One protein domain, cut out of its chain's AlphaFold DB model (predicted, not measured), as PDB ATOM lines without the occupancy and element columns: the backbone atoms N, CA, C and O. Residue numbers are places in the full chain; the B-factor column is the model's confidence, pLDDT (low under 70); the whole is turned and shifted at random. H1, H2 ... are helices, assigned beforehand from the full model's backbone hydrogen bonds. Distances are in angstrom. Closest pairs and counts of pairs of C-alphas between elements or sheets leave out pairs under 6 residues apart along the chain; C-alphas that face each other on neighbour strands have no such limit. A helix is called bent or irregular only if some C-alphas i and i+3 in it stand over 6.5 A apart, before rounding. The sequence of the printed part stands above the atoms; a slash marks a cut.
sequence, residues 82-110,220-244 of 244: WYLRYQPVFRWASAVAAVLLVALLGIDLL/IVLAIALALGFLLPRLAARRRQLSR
ATOM      1  N   TRP A  82     -34.545 -27.636  19.972       82.12
ATOM      2  CA  TRP A  82     -33.120 -27.557  19.714       82.12
ATOM      3  C   TRP A  82     -32.442 -28.749  20.404       82.12
ATOM      4  O   TRP A  82     -31.617 -29.415  19.789       82.12
ATOM      5  N   TYR A  83     -32.921 -29.143  21.592       77.19
ATOM      6  CA  TYR A  83     -32.491 -30.354  22.287       77.19
ATOM      7  C   TYR A  83     -32.698 -31.649  21.475       77.19
ATOM      8  O   TYR A  83     -31.803 -32.488  21.473       77.19
ATOM      9  N   LEU A  84     -33.805 -31.821  20.735       80.31
ATOM     10  CA  LEU A  84     -34.015 -32.989  19.858       80.31
ATOM     11  C   LEU A  84     -33.035 -32.978  18.680       80.31
ATOM     12  O   LEU A  84     -32.556 -34.031  18.263       80.31
ATOM     13  N   ARG A  85     -32.663 -31.791  18.185       83.50
ATOM     14  CA  ARG A  85     -31.622 -31.647  17.157       83.50
ATOM     15  C   ARG A  85     -30.230 -32.016  17.685       83.50
ATOM     16  O   ARG A  85     -29.441 -32.595  16.940       83.50
ATOM     17  N   TYR A  86     -29.936 -31.734  18.957       84.81
ATOM     18  CA  TYR A  86     -28.665 -32.090  19.607       84.81
ATOM     19  C   TYR A  86     -28.669 -33.463  20.291       84.81
ATOM     20  O   TYR A  86     -27.604 -33.967  20.644       84.81
ATOM     21  N   GLN A  87     -29.820 -34.122  20.428       85.56
ATOM     22  CA  GLN A  87     -29.935 -35.456  21.015       85.56
ATOM     23  C   GLN A  87     -28.966 -36.487  20.401       85.56
ATOM     24  O   GLN A  87     -28.298 -37.188  21.166       85.56
ATOM     25  N   PRO A  88     -28.798 -36.592  19.063       83.56
ATOM     26  CA  PRO A  88     -27.787 -37.486  18.507       83.56
ATOM     27  C   PRO A  88     -26.372 -37.090  18.940       83.56
ATOM     28  O   PRO A  88     -25.588 -37.974  19.271       83.56
ATOM     29  N   VAL A  89     -26.051 -35.792  18.993       88.56
ATOM     30  CA  VAL A  89     -24.726 -35.288  19.398       88.56
ATOM     31  C   VAL A  89     -24.414 -35.683  20.839       88.56
ATOM     32  O   VAL A  89     -23.338 -36.215  21.084       88.56
ATOM     33  N   PHE A  90     -25.360 -35.525  21.767       86.69
ATOM     34  CA  PHE A  90     -25.178 -35.958  23.155       86.69
ATOM     35  C   PHE A  90     -24.984 -37.474  23.281       86.69
ATOM     36  O   PHE A  90     -24.124 -37.917  24.041       86.69
ATOM     37  N   ARG A  91     -25.703 -38.285  22.490       87.19
ATOM     38  CA  ARG A  91     -25.480 -39.742  22.461       87.19
ATOM     39  C   ARG A  91     -24.067 -40.084  21.984       87.19
ATOM     40  O   ARG A  91     -23.412 -40.922  22.596       87.19
ATOM     41  N   TRP A  92     -23.567 -39.411  20.949       84.38
ATOM     42  CA  TRP A  92     -22.187 -39.594  20.489       84.38
ATOM     43  C   TRP A  92     -21.161 -39.103  21.509       84.38
ATOM     44  O   TRP A  92     -20.204 -39.819  21.778       84.38
ATOM     45  N   ALA A  93     -21.382 -37.940  22.121       85.88
ATOM     46  CA  ALA A  93     -20.510 -37.404  23.159       85.88
ATOM     47  C   ALA A  93     -20.393 -38.376  24.342       85.88
ATOM     48  O   ALA A  93     -19.285 -38.641  24.794       85.88
ATOM     49  N   SER A  94     -21.505 -38.983  24.775       89.06
ATOM     50  CA  SER A  94     -21.490 -39.993  25.843       89.06
ATOM     51  C   SER A  94     -20.722 -41.264  25.455       89.06
ATOM     52  O   SER A  94     -19.944 -41.773  26.256       89.06
ATOM     53  N   ALA A  95     -20.866 -41.741  24.214       84.69
ATOM     54  CA  ALA A  95     -20.134 -42.908  23.726       84.69
ATOM     55  C   ALA A  95     -18.627 -42.630  23.618       84.69
ATOM     56  O   ALA A  95     -17.816 -43.446  24.048       84.69
ATOM     57  N   VAL A  96     -18.248 -41.461  23.092       85.75
ATOM     58  CA  VAL A  96     -16.847 -41.026  23.015       85.75
ATOM     59  C   VAL A  96     -16.259 -40.877  24.414       85.75
ATOM     60  O   VAL A  96     -15.175 -41.393  24.656       85.75
ATOM     61  N   ALA A  97     -16.977 -40.242  25.344       90.50
ATOM     62  CA  ALA A  97     -16.539 -40.099  26.729       90.50
ATOM     63  C   ALA A  97     -16.324 -41.462  27.408       90.50
ATOM     64  O   ALA A  97     -15.305 -41.653  28.063       90.50
ATOM     65  N   ALA A  98     -17.226 -42.427  27.202       89.44
ATOM     66  CA  ALA A  98     -17.081 -43.781  27.735       89.44
ATOM     67  C   ALA A  98     -15.856 -44.512  27.154       89.44
ATOM     68  O   ALA A  98     -15.096 -45.124  27.900       89.44
ATOM     69  N   VAL A  99     -15.617 -44.413  25.841       85.75
ATOM     70  CA  VAL A  99     -14.422 -44.993  25.199       85.75
ATOM     71  C   VAL A  99     -13.144 -44.333  25.719       85.75
ATOM     72  O   VAL A  99     -12.178 -45.030  26.024       85.75
ATOM     73  N   LEU A 100     -13.143 -43.004  25.860       87.19
ATOM     74  CA  LEU A 100     -12.005 -42.251  26.386       87.19
ATOM     75  C   LEU A 100     -11.697 -42.647  27.836       87.19
ATOM     76  O   LEU A 100     -10.538 -42.849  28.182       87.19
ATOM     77  N   LEU A 101     -12.735 -42.812  28.662       91.31
ATOM     78  CA  LEU A 101     -12.622 -43.266  30.047       91.31
ATOM     79  C   LEU A 101     -11.990 -44.663  30.128       91.31
ATOM     80  O   LEU A 101     -11.057 -44.865  30.897       91.31
ATOM     81  N   VAL A 102     -12.463 -45.616  29.317       87.25
ATOM     82  CA  VAL A 102     -11.906 -46.980  29.269       87.25
ATOM     83  C   VAL A 102     -10.450 -46.966  28.802       87.25
ATOM     84  O   VAL A 102      -9.621 -47.676  29.368       87.25
ATOM     85  N   ALA A 103     -10.116 -46.141  27.808       83.50
ATOM     86  CA  ALA A 103      -8.742 -45.983  27.342       83.50
ATOM     87  C   ALA A 103      -7.830 -45.405  28.436       83.50
ATOM     88  O   ALA A 103      -6.744 -45.935  28.657       83.50
ATOM     89  N   LEU A 104      -8.281 -44.370  29.154       87.38
ATOM     90  CA  LEU A 104      -7.542 -43.766  30.268       87.38
ATOM     91  C   LEU A 104      -7.322 -44.763  31.411       87.38
ATOM     92  O   LEU A 104      -6.188 -44.909  31.857       87.38
ATOM     93  N   LEU A 105      -8.357 -45.502  31.827       86.38
ATOM     94  CA  LEU A 105      -8.223 -46.564  32.834       86.38
ATOM     95  C   LEU A 105      -7.245 -47.652  32.382       86.38
ATOM     96  O   LEU A 105      -6.431 -48.121  33.173       86.38
ATOM     97  N   GLY A 106      -7.308 -48.049  31.109       85.31
ATOM     98  CA  GLY A 106      -6.395 -49.035  30.537       85.31
ATOM     99  C   GLY A 106      -4.939 -48.568  30.568       85.31
ATOM    100  O   GLY A 106      -4.062 -49.355  30.918       85.31
ATOM    101  N   ILE A 107      -4.690 -47.293  30.249       84.75
ATOM    102  CA  ILE A 107      -3.359 -46.677  30.324       84.75
ATOM    103  C   ILE A 107      -2.878 -46.613  31.773       84.75
ATOM    104  O   ILE A 107      -1.744 -47.000  32.025       84.75
ATOM    105  N   ASP A 108      -3.719 -46.181  32.713       84.44
ATOM    106  CA  ASP A 108      -3.365 -46.076  34.134       84.44
ATOM    107  C   ASP A 108      -2.972 -47.452  34.706       84.44
ATOM    108  O   ASP A 108      -1.880 -47.641  35.239       84.44
ATOM    109  N   LEU A 109      -3.783 -48.483  34.440       81.94
ATOM    110  CA  LEU A 109      -3.478 -49.873  34.801       81.94
ATOM    111  C   LEU A 109      -2.157 -50.370  34.178       81.94
ATOM    112  O   LEU A 109      -1.373 -51.044  34.852       81.94
ATOM    113  N   LEU A 110      -1.878 -50.030  32.912       81.81
ATOM    114  CA  LEU A 110      -0.645 -50.421  32.212       81.81
ATOM    115  C   LEU A 110       0.582 -49.591  32.589       81.81
ATOM    116  O   LEU A 110       1.693 -50.084  32.403       81.81
ATOM    117  N   ILE A 220      -5.339 -51.102  21.368       77.69
ATOM    118  CA  ILE A 220      -5.602 -50.176  20.253       77.69
ATOM    119  C   ILE A 220      -6.386 -50.878  19.137       77.69
ATOM    120  O   ILE A 220      -7.359 -50.325  18.623       77.69
ATOM    121  N   VAL A 221      -6.013 -52.112  18.786       80.31
ATOM    122  CA  VAL A 221      -6.713 -52.891  17.752       80.31
ATOM    123  C   VAL A 221      -8.159 -53.180  18.159       80.31
ATOM    124  O   VAL A 221      -9.061 -53.022  17.336       80.31
ATOM    125  N   LEU A 222      -8.408 -53.534  19.424       83.56
ATOM    126  CA  LEU A 222      -9.762 -53.780  19.924       83.56
ATOM    127  C   LEU A 222     -10.623 -52.506  19.891       83.56
ATOM    128  O   LEU A 222     -11.772 -52.548  19.449       83.56
ATOM    129  N   ALA A 223     -10.064 -51.362  20.296       78.50
ATOM    130  CA  ALA A 223     -10.759 -50.077  20.252       78.50
ATOM    131  C   ALA A 223     -11.116 -49.665  18.813       78.50
ATOM    132  O   ALA A 223     -12.245 -49.250  18.543       78.50
ATOM    133  N   ILE A 224     -10.185 -49.843  17.870       82.56
ATOM    134  CA  ILE A 224     -10.408 -49.570  16.444       82.56
ATOM    135  C   ILE A 224     -11.471 -50.515  15.867       82.56
ATOM    136  O   ILE A 224     -12.353 -50.065  15.135       82.56
ATOM    137  N   ALA A 225     -11.441 -51.804  16.222       83.38
ATOM    138  CA  ALA A 225     -12.426 -52.784  15.771       83.38
ATOM    139  C   ALA A 225     -13.844 -52.454  16.268       83.38
ATOM    140  O   ALA A 225     -14.793 -52.501  15.483       83.38
ATOM    141  N   LEU A 226     -13.993 -52.048  17.534       82.94
ATOM    142  CA  LEU A 226     -15.278 -51.611  18.092       82.94
ATOM    143  C   LEU A 226     -15.782 -50.326  17.423       82.94
ATOM    144  O   LEU A 226     -16.958 -50.237  17.062       82.94
ATOM    145  N   ALA A 227     -14.896 -49.355  17.190       82.69
ATOM    146  CA  ALA A 227     -15.242 -48.119  16.496       82.69
ATOM    147  C   ALA A 227     -15.712 -48.384  15.053       82.69
ATOM    148  O   ALA A 227     -16.745 -47.857  14.632       82.69
ATOM    149  N   LEU A 228     -15.006 -49.241  14.307       88.12
ATOM    150  CA  LEU A 228     -15.367 -49.632  12.940       88.12
ATOM    151  C   LEU A 228     -16.672 -50.431  12.889       88.12
ATOM    152  O   LEU A 228     -17.530 -50.126  12.059       88.12
ATOM    153  N   GLY A 229     -16.853 -51.403  13.788       85.56
ATOM    154  CA  GLY A 229     -18.081 -52.195  13.889       85.56
ATOM    155  C   GLY A 229     -19.317 -51.332  14.147       85.56
ATOM    156  O   GLY A 229     -20.392 -51.614  13.621       85.56
ATOM    157  N   PHE A 230     -19.154 -50.225  14.876       79.94
ATOM    158  CA  PHE A 230     -20.228 -49.269  15.125       79.94
ATOM    159  C   PHE A 230     -20.453 -48.281  13.960       79.94
ATOM    160  O   PHE A 230     -21.595 -47.921  13.660       79.94
ATOM    161  N   LEU A 231     -19.391 -47.846  13.267       83.69
ATOM    162  CA  LEU A 231     -19.484 -46.882  12.157       83.69
ATOM    163  C   LEU A 231     -20.007 -47.496  10.846       83.69
ATOM    164  O   LEU A 231     -20.801 -46.865  10.140       83.69
ATOM    165  N   LEU A 232     -19.577 -48.712  10.506       89.62
ATOM    166  CA  LEU A 232     -19.885 -49.389   9.239       89.62
ATOM    167  C   LEU A 232     -21.391 -49.547   8.936       89.62
ATOM    168  O   LEU A 232     -21.811 -49.139   7.846       89.62
ATOM    169  N   PRO A 233     -22.244 -50.057   9.848       82.50
ATOM    170  CA  PRO A 233     -23.672 -50.218   9.565       82.50
ATOM    171  C   PRO A 233     -24.378 -48.873   9.330       82.50
ATOM    172  O   PRO A 233     -25.339 -48.792   8.562       82.50
ATOM    173  N   ARG A 234     -23.866 -47.782   9.914       71.19
ATOM    174  CA  ARG A 234     -24.420 -46.436   9.712       71.19
ATOM    175  C   ARG A 234     -24.006 -45.800   8.394       71.19
ATOM    176  O   ARG A 234     -24.836 -45.157   7.750       71.19
ATOM    177  N   LEU A 235     -22.765 -45.999   7.962       85.31
ATOM    178  CA  LEU A 235     -22.330 -45.559   6.634       85.31
ATOM    179  C   LEU A 235     -23.087 -46.312   5.531       85.31
ATOM    180  O   LEU A 235     -23.484 -45.706   4.532       85.31
ATOM    181  N   ALA A 236     -23.382 -47.595   5.751       84.38
ATOM    182  CA  ALA A 236     -24.218 -48.385   4.855       84.38
ATOM    183  C   ALA A 236     -25.662 -47.851   4.773       84.38
ATOM    184  O   ALA A 236     -26.220 -47.769   3.678       84.38
ATOM    185  N   ALA A 237     -26.257 -47.433   5.896       81.31
ATOM    186  CA  ALA A 237     -27.600 -46.846   5.918       81.31
ATOM    187  C   ALA A 237     -27.669 -45.495   5.177       81.31
ATOM    188  O   ALA A 237     -28.588 -45.278   4.389       81.31
ATOM    189  N   ARG A 238     -26.669 -44.617   5.355       84.69
ATOM    190  CA  ARG A 238     -26.595 -43.332   4.629       84.69
ATOM    191  C   ARG A 238     -26.418 -43.507   3.124       84.69
ATOM    192  O   ARG A 238     -27.053 -42.790   2.359       84.69
ATOM    193  N   ARG A 239     -25.603 -44.473   2.680       89.88
ATOM    194  CA  ARG A 239     -25.452 -44.758   1.241       89.88
ATOM    195  C   ARG A 239     -26.770 -45.170   0.589       89.88
ATOM    196  O   ARG A 239     -27.042 -44.713  -0.512       89.88
ATOM    197  N   ARG A 240     -27.608 -45.959   1.274       88.69
ATOM    198  CA  ARG A 240     -28.932 -46.355   0.754       88.69
ATOM    199  C   ARG A 240     -29.909 -45.186   0.625       88.69
ATOM    200  O   ARG A 240     -30.811 -45.252  -0.201       88.69
ATOM    201  N   GLN A 241     -29.748 -44.143   1.440       83.50
ATOM    202  CA  GLN A 241     -30.570 -42.933   1.353       83.50
ATOM    203  C   GLN A 241     -30.147 -42.009   0.208       83.50
ATOM    204  O   GLN A 241     -30.992 -41.302  -0.312       83.50
ATOM    205  N   LEU A 242     -28.871 -42.021  -0.193       88.31
ATOM    206  CA  LEU A 242     -28.374 -41.229  -1.328       88.31
ATOM    207  C   LEU A 242     -28.598 -41.905  -2.688       88.31
ATOM    208  O   LEU A 242     -28.473 -41.258  -3.718       88.31
ATOM    209  N   SER A 243     -28.885 -43.209  -2.696       85.06
ATOM    210  CA  SER A 243     -29.179 -43.980  -3.909       85.06
ATOM    211  C   SER A 243     -30.676 -44.077  -4.232       85.06
ATOM    212  O   SER A 243     -31.047 -44.872  -5.092       85.06
ATOM    213  N   ARG A 244     -31.534 -43.362  -3.500       71.38
ATOM    214  CA  ARG A 244     -32.974 -43.227  -3.754       71.38
ATOM    215  C   ARG A 244     -33.279 -41.780  -4.090       71.38
ATOM    216  O   ARG A 244     -34.165 -41.584  -4.942       71.38
TER     217      ARG A 244
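This is residues 82 to 110 and 220 to 244 of the 244 residues of an uncharacterized protein of bacterium HR26 (UniProt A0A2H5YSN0). Two long helices, kinked H1 and bent H2, run opposite ways in a flat, loose pair, nearest between Val 99 and Ala 223 and spread wide toward Trp 82 and Arg 244. The printed part has 54 residues, all helix in class, H1 before H2, with no named strand. It is only just loose, close to extended, with a radius of gyration of the C-alphas of 14.9 A and spans of 49 by 30 by 8 A.

H1, residues 82 to 110, is irregular, with C-alphas 85 and 88 7.1 A apart, and has a kink of 37 degrees near residue 89. H2, residues 220 to 242, was assigned as one helix by its hydrogen bonds but is bent: C-alphas 230 and 233 are 6.6 A apart. Its arms H2a, residues 220 to 230, and H2b, residues 233 to 242, stand at a steep tilt of 39 degrees. H1 and H2a are close but not clearly touching; their closest C-alphas, Val 99 and Ala 223, are 8.0 A apart. They run opposite ways at a shallow tilt of 21 degrees. H1 and H2b are apart. Every O i to N i+4 pair is within hydrogen-bond range in H2a and H2b, and 23 of 25 in H1.

H1 runs 41.6 A from C-alpha 82 at (-33.120, -27.557, 19.714) to C-alpha 110. H2a spans 15.5 A and H2b 14.9 A, ending at C-alpha 242 at (-28.374, -41.229, -1.328).

The farthest C-alphas, Leu 109 and Arg 244, are 49.0 A apart. Residues 111 to 219 are cut out, with 12.9 A between C-alphas 110 and 220. No printed residue is under 70 in pLDDT.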